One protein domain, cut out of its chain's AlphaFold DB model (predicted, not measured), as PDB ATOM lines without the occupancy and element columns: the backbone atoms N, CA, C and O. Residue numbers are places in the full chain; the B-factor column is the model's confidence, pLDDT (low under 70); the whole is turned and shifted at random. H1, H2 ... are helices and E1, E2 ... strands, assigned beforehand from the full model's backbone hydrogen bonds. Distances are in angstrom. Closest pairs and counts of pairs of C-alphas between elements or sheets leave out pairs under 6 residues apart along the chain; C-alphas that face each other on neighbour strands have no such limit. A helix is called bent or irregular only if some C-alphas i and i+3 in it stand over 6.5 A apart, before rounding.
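What this domain is: This is residues 877 to 950 of the 1129 residues of an uncharacterized protein of Laccaria amethystina LaAM-08-1 (UniProt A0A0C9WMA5). The long helix H2 runs along a rod, with short H1 side by side with residues 914 to 921 and a small sheet that H2 only grazes. The 74 printed residues include E1 H1 E2 H2 E3 in that order; the sheet E1 E2 E3 is parallel, the class mixed. The whole is compact, radius of gyration of the C-alphas 12.3 A, spanning 37 by 18 by 17 A.

Where its parts are: E1, residues 877 to 879, begins at C-alpha (-27.807, -6.153, -11.350) and spans 7.3 A. H1, 883 to 889, spans 10.1 A; E2, 904 to 908, 13.3 A. H2, 912 to 933, spans 30.8 A and is irregular, C-alphas 913 and 916 being 7.8 A apart. E3, 945 to 949, spans 13.3 A and ends at C-alpha (-27.723, -3.844, -21.055).

How they stand to each other: Between the parallel neighbours E1 and E2, N 878 and O 906 are within hydrogen-bond range, 2.9 A; between the parallel neighbours E2 and E3, N 905 and O 945 are within hydrogen-bond range, 2.8 A. E1, H1, E2 and E2, H2, E3 are strand-helix-strand units, parallel neighbours with a helix between, crossovers right-handed. H1 and H2 touch, closest C-alphas Ile 883 and Phe 914, 6.1 A, a shallow tilt of 11 degrees, the same way. H1 is not on the sheet; H2 only just is, with 5 pairs of C-alphas within 10 A. Of O i to N i+4 pairs, 2 of 3 in H1 and 13 of 18 in H2 are within range.

The domain as a whole: The printed part has no cut. Links H1 to E2 and H2 to E3 are long. The pLDDT is under 70 at residues 893 to 894, 896 and 926 to 940.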
ATOM      1  N   GLU A 877     -27.367  -5.912  -9.983       91.06
ATOM      2  CA  GLU A 877     -27.807  -6.153 -11.350       91.06
ATOM      3  C   GLU A 877     -29.294  -6.495 -11.344       91.06
ATOM      4  O   GLU A 877     -29.708  -7.404 -10.627       91.06
ATOM      5  N   CYS A 878     -30.105  -5.781 -12.120       88.50
ATOM      6  CA  CYS A 878     -31.538  -6.036 -12.185       88.50
ATOM      7  C   CYS A 878     -32.179  -5.623 -13.511       88.50
ATOM      8  O   CYS A 878     -31.593  -4.853 -14.269       88.50
ATOM      9  N   ASN A 879     -33.368  -6.148 -13.820       84.62
ATOM     10  CA  ASN A 879     -34.220  -5.594 -14.879       84.62
ATOM     11  C   ASN A 879     -35.181  -4.527 -14.325       84.62
ATOM     12  O   ASN A 879     -35.280  -4.384 -13.120       84.62
ATOM     13  N   ASP A 880     -35.816  -3.733 -15.184       73.56
ATOM     14  CA  ASP A 880     -36.974  -2.856 -14.888       73.56
ATOM     15  C   ASP A 880     -37.147  -2.349 -13.429       73.56
ATOM     16  O   ASP A 880     -38.001  -2.827 -12.682       73.56
ATOM     17  N   LEU A 881     -36.356  -1.343 -13.026       77.69
ATOM     18  CA  LEU A 881     -36.454  -0.715 -11.700       77.69
ATOM     19  C   LEU A 881     -37.720   0.153 -11.556       77.69
ATOM     20  O   LEU A 881     -37.889   1.091 -12.342       77.69
ATOM     21  N   PRO A 882     -38.552  -0.052 -10.515       81.56
ATOM     22  CA  PRO A 882     -39.615   0.888 -10.176       81.56
ATOM     23  C   PRO A 882     -39.054   2.286  -9.879       81.56
ATOM     24  O   PRO A 882     -38.033   2.436  -9.202       81.56
ATOM     25  N   ILE A 883     -39.745   3.329 -10.351       81.50
ATOM     26  CA  ILE A 883     -39.314   4.728 -10.175       81.50
ATOM     27  C   ILE A 883     -39.183   5.081  -8.683       81.50
ATOM     28  O   ILE A 883     -38.245   5.772  -8.288       81.50
ATOM     29  N   SER A 884     -40.086   4.573  -7.842       80.31
ATOM     30  CA  SER A 884     -40.055   4.788  -6.393       80.31
ATOM     31  C   SER A 884     -38.764   4.272  -5.748       80.31
ATOM     32  O   SER A 884     -38.164   4.999  -4.961       80.31
ATOM     33  N   ASP A 885     -38.288   3.080  -6.119       81.06
ATOM     34  CA  ASP A 885     -37.034   2.499  -5.619       81.06
ATOM     35  C   ASP A 885     -35.799   3.238  -6.157       81.06
ATOM     36  O   ASP A 885     -34.827   3.474  -5.432       81.06
ATOM     37  N   LEU A 886     -35.851   3.666  -7.419       80.88
ATOM     38  CA  LEU A 886     -34.795   4.449  -8.055       80.88
ATOM     39  C   LEU A 886     -34.580   5.798  -7.354       80.88
ATOM     40  O   LEU A 886     -33.440   6.191  -7.106       80.88
ATOM     41  N   LEU A 887     -35.664   6.472  -6.960       78.88
ATOM     42  CA  LEU A 887     -35.600   7.725  -6.202       78.88
ATOM     43  C   LEU A 887     -34.937   7.559  -4.826       78.88
ATOM     44  O   LEU A 887     -34.336   8.508  -4.331       78.88
ATOM     45  N   GLN A 888     -34.992   6.370  -4.222       77.38
ATOM     46  CA  GLN A 888     -34.351   6.082  -2.929       77.38
ATOM     47  C   GLN A 888     -32.845   5.806  -3.054       77.38
ATOM     48  O   GLN A 888     -32.093   5.940  -2.084       77.38
ATOM     49  N   LEU A 889     -32.384   5.433  -4.252       77.94
ATOM     50  CA  LEU A 889     -30.962   5.361  -4.588       77.94
ATOM     51  C   LEU A 889     -30.366   6.748  -4.875       77.94
ATOM     52  O   LEU A 889     -29.140   6.883  -4.883       77.94
ATOM     53  N   THR A 890     -31.193   7.769  -5.094       78.00
ATOM     54  CA  THR A 890     -30.750   9.151  -5.301       78.00
ATOM     55  C   THR A 890     -30.131   9.709  -4.024       78.00
ATOM     56  O   THR A 890     -30.676   9.595  -2.927       78.00
ATOM     57  N   PHE A 891     -28.966  10.340  -4.153       71.81
ATOM     58  CA  PHE A 891     -28.311  11.020  -3.043       71.81
ATOM     59  C   PHE A 891     -28.945  12.401  -2.806       71.81
ATOM     60  O   PHE A 891     -29.041  13.230  -3.715       71.81
ATOM     61  N   PHE A 892     -29.332  12.682  -1.564       71.56
ATOM     62  CA  PHE A 892     -29.781  14.009  -1.143       71.56
ATOM     63  C   PHE A 892     -28.806  14.581  -0.105       71.56
ATOM     64  O   PHE A 892     -28.342  13.849   0.772       71.56
ATOM     65  N   PRO A 893     -28.485  15.888  -0.147       62.88
ATOM     66  CA  PRO A 893     -27.629  16.504   0.860       62.88
ATOM     67  C   PRO A 893     -28.192  16.271   2.273       62.88
ATOM     68  O   PRO A 893     -29.338  16.619   2.547       62.88
ATOM     69  N   ASN A 894     -27.367  15.718   3.170       65.12
ATOM     70  CA  ASN A 894     -27.687  15.352   4.564       65.12
ATOM     71  C   ASN A 894     -28.498  14.056   4.778       65.12
ATOM     72  O   ASN A 894     -28.788  13.729   5.928       65.12
ATOM     73  N   ILE A 895     -28.814  13.290   3.728       70.81
ATOM     74  CA  ILE A 895     -29.451  11.967   3.838       70.81
ATOM     75  C   ILE A 895     -28.503  10.933   3.219       70.81
ATOM     76  O   ILE A 895     -28.120  11.050   2.056       70.81
ATOM     77  N   LEU A 896     -28.084   9.931   3.998       66.44
ATOM     78  CA  LEU A 896     -27.253   8.844   3.472       66.44
ATOM     79  C   LEU A 896     -28.082   8.004   2.488       66.44
ATOM     80  O   LEU A 896     -29.181   7.582   2.850       66.44
ATOM     81  N   PRO A 897     -27.576   7.749   1.268       71.38
ATOM     82  CA  PRO A 897     -28.296   6.959   0.289       71.38
ATOM     83  C   PRO A 897     -28.315   5.499   0.733       71.38
ATOM     84  O   PRO A 897     -27.388   5.011   1.389       71.38
ATOM     85  N   ILE A 898     -29.354   4.781   0.330       76.75
ATOM     86  CA  ILE A 898     -29.440   3.348   0.583       76.75
ATOM     87  C   ILE A 898     -28.378   2.622  -0.258       76.75
ATOM     88  O   ILE A 898     -28.073   3.021  -1.388       76.75
ATOM     89  N   ALA A 899     -27.756   1.600   0.345       79.75
ATOM     90  CA  ALA A 899     -26.558   0.922  -0.158       79.75
ATOM     91  C   ALA A 899     -25.436   1.918  -0.540       79.75
ATOM     92  O   ALA A 899     -25.104   2.085  -1.717       79.75
ATOM     93  N   PRO A 900     -24.838   2.628   0.432       77.69
ATOM     94  CA  PRO A 900     -23.867   3.683   0.145       77.69
ATOM     95  C   PRO A 900     -22.550   3.158  -0.452       77.69
ATOM     96  O   PRO A 900     -21.825   3.916  -1.091       77.69
ATOM     97  N   LEU A 901     -22.254   1.865  -0.282       84.38
ATOM     98  CA  LEU A 901     -21.062   1.193  -0.813       84.38
ATOM     99  C   LEU A 901     -21.251   0.615  -2.227       84.38
ATOM    100  O   LEU A 901     -20.335  -0.041  -2.736       84.38
ATOM    101  N   LEU A 902     -22.410   0.845  -2.857       86.81
ATOM    102  CA  LEU A 902     -22.715   0.346  -4.193       86.81
ATOM    103  C   LEU A 902     -21.792   1.005  -5.227       86.81
ATOM    104  O   LEU A 902     -21.856   2.211  -5.447       86.81
ATOM    105  N   LYS A 903     -20.942   0.189  -5.859       85.94
ATOM    106  CA  LYS A 903     -19.967   0.608  -6.873       85.94
ATOM    107  C   LYS A 903     -20.450   0.383  -8.292       85.94
ATOM    108  O   LYS A 903     -20.060   1.127  -9.175       85.94
ATOM    109  N   LYS A 904     -21.258  -0.652  -8.525       88.88
ATOM    110  CA  LYS A 904     -21.706  -1.026  -9.868       88.88
ATOM    111  C   LYS A 904     -23.201  -1.322  -9.887       88.88
ATOM    112  O   LYS A 904     -23.659  -2.165  -9.119       88.88
ATOM    113  N   LEU A 905     -23.929  -0.672 -10.791       89.56
ATOM    114  CA  LEU A 905     -25.332  -0.939 -11.095       89.56
ATOM    115  C   LEU A 905     -25.466  -1.380 -12.556       89.56
ATOM    116  O   LEU A 905     -25.076  -0.640 -13.454       89.56
ATOM    117  N   VAL A 906     -26.006  -2.574 -12.799       90.44
ATOM    118  CA  VAL A 906     -26.267  -3.112 -14.143       90.44
ATOM    119  C   VAL A 906     -27.774  -3.220 -14.361       90.44
ATOM    120  O   VAL A 906     -28.445  -3.941 -13.630       90.44
ATOM    121  N   LEU A 907     -28.309  -2.518 -15.358       89.25
ATOM    122  CA  LEU A 907     -29.743  -2.464 -15.643       89.25
ATOM    123  C   LEU A 907     -30.076  -3.142 -16.967       89.25
ATOM    124  O   LEU A 907     -29.582  -2.729 -18.012       89.25
ATOM    125  N   HIS A 908     -30.954  -4.138 -16.924       88.12
ATOM    126  CA  HIS A 908     -31.514  -4.820 -18.091       88.12
ATOM    127  C   HIS A 908     -32.911  -4.266 -18.379       88.12
ATOM    128  O   HIS A 908     -33.899  -4.820 -17.913       88.12
ATOM    129  N   SER A 909     -33.029  -3.140 -19.080       79.88
ATOM    130  CA  SER A 909     -34.346  -2.575 -19.407       79.88
ATOM    131  C   SER A 909     -34.324  -1.783 -20.706       79.88
ATOM    132  O   SER A 909     -33.378  -1.044 -20.980       79.88
ATOM    133  N   SER A 910     -35.412  -1.906 -21.464       72.69
ATOM    134  CA  SER A 910     -35.697  -1.105 -22.661       72.69
ATOM    135  C   SER A 910     -36.781  -0.045 -22.410       72.69
ATOM    136  O   SER A 910     -37.201   0.652 -23.337       72.69
ATOM    137  N   SER A 911     -37.281   0.070 -21.171       80.44
ATOM    138  CA  SER A 911     -38.373   0.984 -20.831       80.44
ATOM    139  C   SER A 911     -37.881   2.424 -20.747       80.44
ATOM    140  O   SER A 911     -37.072   2.779 -19.898       80.44
ATOM    141  N   ARG A 912     -38.434   3.296 -21.591       79.12
ATOM    142  CA  ARG A 912     -38.085   4.726 -21.618       79.12
ATOM    143  C   ARG A 912     -38.679   5.524 -20.451       79.12
ATOM    144  O   ARG A 912     -38.308   6.676 -20.258       79.12
ATOM    145  N   ALA A 913     -39.613   4.937 -19.699       77.31
ATOM    146  CA  ALA A 913     -40.442   5.656 -18.733       77.31
ATOM    147  C   ALA A 913     -39.679   6.180 -17.504       77.31
ATOM    148  O   ALA A 913     -40.142   7.134 -16.897       77.31
ATOM    149  N   PHE A 914     -38.531   5.585 -17.152       81.75
ATOM    150  CA  PHE A 914     -37.768   5.922 -15.940       81.75
ATOM    151  C   PHE A 914     -36.417   6.605 -16.224       81.75
ATOM    152  O   PHE A 914     -35.631   6.841 -15.307       81.75
ATOM    153  N   TYR A 915     -36.100   6.893 -17.495       85.50
ATOM    154  CA  TYR A 915     -34.820   7.508 -17.874       85.50
ATOM    155  C   TYR A 915     -34.573   8.881 -17.219       85.50
ATOM    156  O   TYR A 915     -33.440   9.107 -16.791       85.50
ATOM    157  N   PRO A 916     -35.565   9.790 -17.088       84.12
ATOM    158  CA  PRO A 916     -35.358  11.068 -16.403       84.12
ATOM    159  C   PRO A 916     -34.923  10.890 -14.944       84.12
ATOM    160  O   PRO A 916     -33.959  11.510 -14.494       84.12
ATOM    161  N   GLU A 917     -35.589   9.998 -14.215       85.88
ATOM    162  CA  GLU A 917     -35.298   9.704 -12.815       85.88
ATOM    163  C   GLU A 917     -33.981   8.932 -12.660       85.88
ATOM    164  O   GLU A 917     -33.235   9.178 -11.710       85.88
ATOM    165  N   LEU A 918     -33.639   8.066 -13.621       86.31
ATOM    166  CA  LEU A 918     -32.343   7.384 -13.681       86.31
ATOM    167  C   LEU A 918     -31.209   8.392 -13.823       86.31
ATOM    168  O   LEU A 918     -30.243   8.333 -13.065       86.31
ATOM    169  N   MET A 919     -31.333   9.331 -14.760       83.88
ATOM    170  CA  MET A 919     -30.332  10.374 -14.960       83.88
ATOM    171  C   MET A 919     -30.203  11.256 -13.718       83.88
ATOM    172  O   MET A 919     -29.086  11.482 -13.262       83.88
ATOM    173  N   ALA A 920     -31.317  11.658 -13.096       82.50
ATOM    174  CA  ALA A 920     -31.290  12.419 -11.847       82.50
ATOM    175  C   ALA A 920     -30.568  11.664 -10.709       82.50
ATOM    176  O   ALA A 920     -29.782  12.262  -9.968       82.50
ATOM    177  N   MET A 921     -30.781  10.348 -10.589       86.38
ATOM    178  CA  MET A 921     -30.108   9.488  -9.607       86.38
ATOM    179  C   MET A 921     -28.601   9.377  -9.881       86.38
ATOM    180  O   MET A 921     -27.787   9.581  -8.972       86.38
ATOM    181  N   ILE A 922     -28.226   9.103 -11.136       83.31
ATOM    182  CA  ILE A 922     -26.829   8.981 -11.571       83.31
ATOM    183  C   ILE A 922     -26.084  10.292 -11.332       83.31
ATOM    184  O   ILE A 922     -25.036  10.299 -10.686       83.31
ATOM    185  N   GLU A 923     -26.629  11.411 -11.810       78.81
ATOM    186  CA  GLU A 923     -26.028  12.733 -11.648       78.81
ATOM    187  C   GLU A 923     -25.890  13.115 -10.178       78.81
ATOM    188  O   GLU A 923     -24.875  13.675  -9.774       78.81
ATOM    189  N   SER A 924     -26.879  12.777  -9.357       78.00
ATOM    190  CA  SER A 924     -26.829  12.994  -7.918       78.00
ATOM    191  C   SER A 924     -25.650  12.247  -7.267       78.00
ATOM    192  O   SER A 924     -24.834  12.862  -6.569       78.00
ATOM    193  N   ARG A 925     -25.483  10.947  -7.541       75.31
ATOM    194  CA  ARG A 925     -24.379  10.152  -6.971       75.31
ATOM    195  C   ARG A 925     -23.015  10.476  -7.595       75.31
ATOM    196  O   ARG A 925     -22.005  10.361  -6.903       75.31
ATOM    197  N   ALA A 926     -22.976  10.935  -8.847       69.12
ATOM    198  CA  ALA A 926     -21.751  11.315  -9.552       69.12
ATOM    199  C   ALA A 926     -21.278  12.752  -9.231       69.12
ATOM    200  O   ALA A 926     -20.126  12.943  -8.849       69.12
ATOM    201  N   LYS A 927     -22.154  13.767  -9.336       63.81
ATOM    202  CA  LYS A 927     -21.818  15.202  -9.187       63.81
ATOM    203  C   LYS A 927     -21.769  15.661  -7.721       63.81
ATOM    204  O   LYS A 927     -20.877  16.427  -7.347       63.81
ATOM    205  N   PHE A 928     -22.700  15.216  -6.866       55.66
ATOM    206  CA  PHE A 928     -22.734  15.632  -5.449       55.66
ATOM    207  C   PHE A 928     -21.855  14.762  -4.546       55.66
ATOM    208  O   PHE A 928     -21.313  15.270  -3.558       55.66
ATOM    209  N   GLY A 929     -21.652  13.496  -4.928       53.72
ATOM    210  CA  GLY A 929     -20.756  12.557  -4.263       53.72
ATOM    211  C   GLY A 929     -19.355  13.137  -4.076       53.72
ATOM    212  O   GLY A 929     -18.921  13.312  -2.948       53.72
ATOM    213  N   GLU A 930     -18.645  13.540  -5.129       55.25
ATOM    214  CA  GLU A 930     -17.224  13.917  -4.998       55.25
ATOM    215  C   GLU A 930     -16.942  15.105  -4.058       55.25
ATOM    216  O   GLU A 930     -15.925  15.119  -3.357       55.25
ATOM    217  N   ARG A 931     -17.833  16.106  -4.001       57.69
ATOM    218  CA  ARG A 931     -17.652  17.293  -3.139       57.69
ATOM    219  C   ARG A 931     -17.990  17.023  -1.669       57.69
ATOM    220  O   ARG A 931     -17.381  17.644  -0.794       57.69
ATOM    221  N   TYR A 932     -18.931  16.120  -1.389       56.75
ATOM    222  CA  TYR A 932     -19.364  15.765  -0.028       56.75
ATOM    223  C   TYR A 932     -18.680  14.504   0.529       56.75
ATOM    224  O   TYR A 932     -18.416  14.461   1.728       56.75
ATOM    225  N   ILE A 933     -18.301  13.530  -0.309       57.94
ATOM    226  CA  ILE A 933     -17.513  12.332   0.052       57.94
ATOM    227  C   ILE A 933     -16.193  12.742   0.707       57.94
ATOM    228  O   ILE A 933     -15.793  12.144   1.698       57.94
ATOM    229  N   ARG A 934     -15.560  13.830   0.241       58.94
ATOM    230  CA  ARG A 934     -14.345  14.390   0.865       58.94
ATOM    231  C   ARG A 934     -14.554  14.906   2.297       58.94
ATOM    232  O   ARG A 934     -13.572  15.084   3.011       58.94
ATOM    233  N   LYS A 935     -15.798  15.192   2.704       62.00
ATOM    234  CA  LYS A 935     -16.166  15.637   4.063       62.00
ATOM    235  C   LYS A 935     -16.680  14.496   4.949       62.00
ATOM    236  O   LYS A 935     -16.814  14.693   6.154       62.00
ATOM    237  N   LEU A 936     -16.988  13.337   4.369       64.50
ATOM    238  CA  LEU A 936     -17.406  12.136   5.087       64.50
ATOM    239  C   LEU A 936     -16.171  11.286   5.450       64.50
ATOM    240  O   LEU A 936     -15.130  11.408   4.802       64.50
ATOM    241  N   PRO A 937     -16.248  10.415   6.474       62.31
ATOM    242  CA  PRO A 937     -15.180   9.460   6.771       62.31
ATOM    243  C   PRO A 937     -14.820   8.605   5.537       62.31
ATOM    244  O   PRO A 937     -15.723   8.261   4.764       62.31
ATOM    245  N   PRO A 938     -13.544   8.217   5.339       57.19
ATOM    246  CA  PRO A 938     -13.165   7.320   4.247       57.19
ATOM    247  C   PRO A 938     -13.985   6.019   4.313       57.19
ATOM    248  O   PRO A 938     -14.197   5.481   5.398       57.19
ATOM    249  N   ASN A 939     -14.443   5.526   3.154       59.12
ATOM    250  CA  ASN A 939     -15.357   4.378   2.984       59.12
ATOM    251  C   ASN A 939     -16.823   4.601   3.412       59.12
ATOM    252  O   ASN A 939     -17.521   3.629   3.688       59.12
ATOM    253  N   SER A 940     -17.312   5.845   3.478       64.62
ATOM    254  CA  SER A 940     -18.719   6.098   3.841       64.62
ATOM    255  C   SER A 940     -19.678   6.017   2.654       64.62
ATOM    256  O   SER A 940     -20.807   5.584   2.833       64.62
ATOM    257  N   VAL A 941     -19.251   6.449   1.462       70.94
ATOM    258  CA  VAL A 941     -20.013   6.378   0.204       70.94
ATOM    259  C   VAL A 941     -19.018   6.156  -0.935       70.94
ATOM    260  O   VAL A 941     -17.978   6.816  -0.979       70.94
ATOM    261  N   GLU A 942     -19.322   5.224  -1.830       72.06
ATOM    262  CA  GLU A 942     -18.520   4.909  -3.014       72.06
ATOM    263  C   GLU A 942     -19.165   5.503  -4.273       72.06
ATOM    264  O   GLU A 942     -20.364   5.793  -4.302       72.06
ATOM    265  N   ARG A 943     -18.361   5.712  -5.320       74.69
ATOM    266  CA  ARG A 943     -18.872   6.164  -6.616       74.69
ATOM    267  C   ARG A 943     -19.613   5.023  -7.310       74.69
ATOM    268  O   ARG A 943     -19.126   3.896  -7.311       74.69
ATOM    269  N   LEU A 944     -20.750   5.349  -7.925       80.88
ATOM    270  CA  LEU A 944     -21.586   4.403  -8.651       80.88
ATOM    271  C   LEU A 944     -21.298   4.439 -10.159       80.88
ATOM    272  O   LEU A 944     -21.562   5.446 -10.815       80.88
ATOM    273  N   ASP A 945     -20.826   3.320 -10.698       84.31
ATOM    274  CA  ASP A 945     -20.729   3.056 -12.131       84.31
ATOM    275  C   ASP A 945     -22.033   2.413 -12.615       84.31
ATOM    276  O   ASP A 945     -22.453   1.375 -12.095       84.31
ATOM    277  N   VAL A 946     -22.675   3.010 -13.621       87.62
ATOM    278  CA  VAL A 946     -23.939   2.501 -14.174       87.62
ATOM    279  C   VAL A 946     -23.730   1.938 -15.570       87.62
ATOM    280  O   VAL A 946     -23.196   2.610 -16.452       87.62
ATOM    281  N   GLN A 947     -24.175   0.700 -15.763       90.44
ATOM    282  CA  GLN A 947     -24.174  -0.008 -17.033       90.44
ATOM    283  C   GLN A 947     -25.615  -0.369 -17.411       90.44
ATOM    284  O   GLN A 947     -26.328  -0.972 -16.618       90.44
ATOM    285  N   MET A 948     -26.041  -0.047 -18.627       89.62
ATOM    286  CA  MET A 948     -27.314  -0.503 -19.189       89.62
ATOM    287  C   MET A 948     -27.053  -1.606 -20.209       89.62
ATOM    288  O   MET A 948     -26.150  -1.469 -21.031       89.62
ATOM    289  N   VAL A 949     -27.823  -2.685 -20.164       89.62
ATOM    290  CA  VAL A 949     -27.723  -3.844 -21.055       89.62
ATOM    291  C   VAL A 949     -29.050  -4.003 -21.792       89.62
ATOM    292  O   VAL A 949     -30.116  -3.948 -21.184       89.62
ATOM    293  N   PHE A 950     -28.979  -4.189 -23.110       87.69
ATOM    294  CA  PHE A 950     -30.139  -4.158 -23.998       87.69
ATOM    295  C   PHE A 950     -30.284  -5.453 -24.781       87.69
ATOM    296  O   PHE A 950     -29.291  -5.931 -25.323       87.69
TER     297      PHE A 950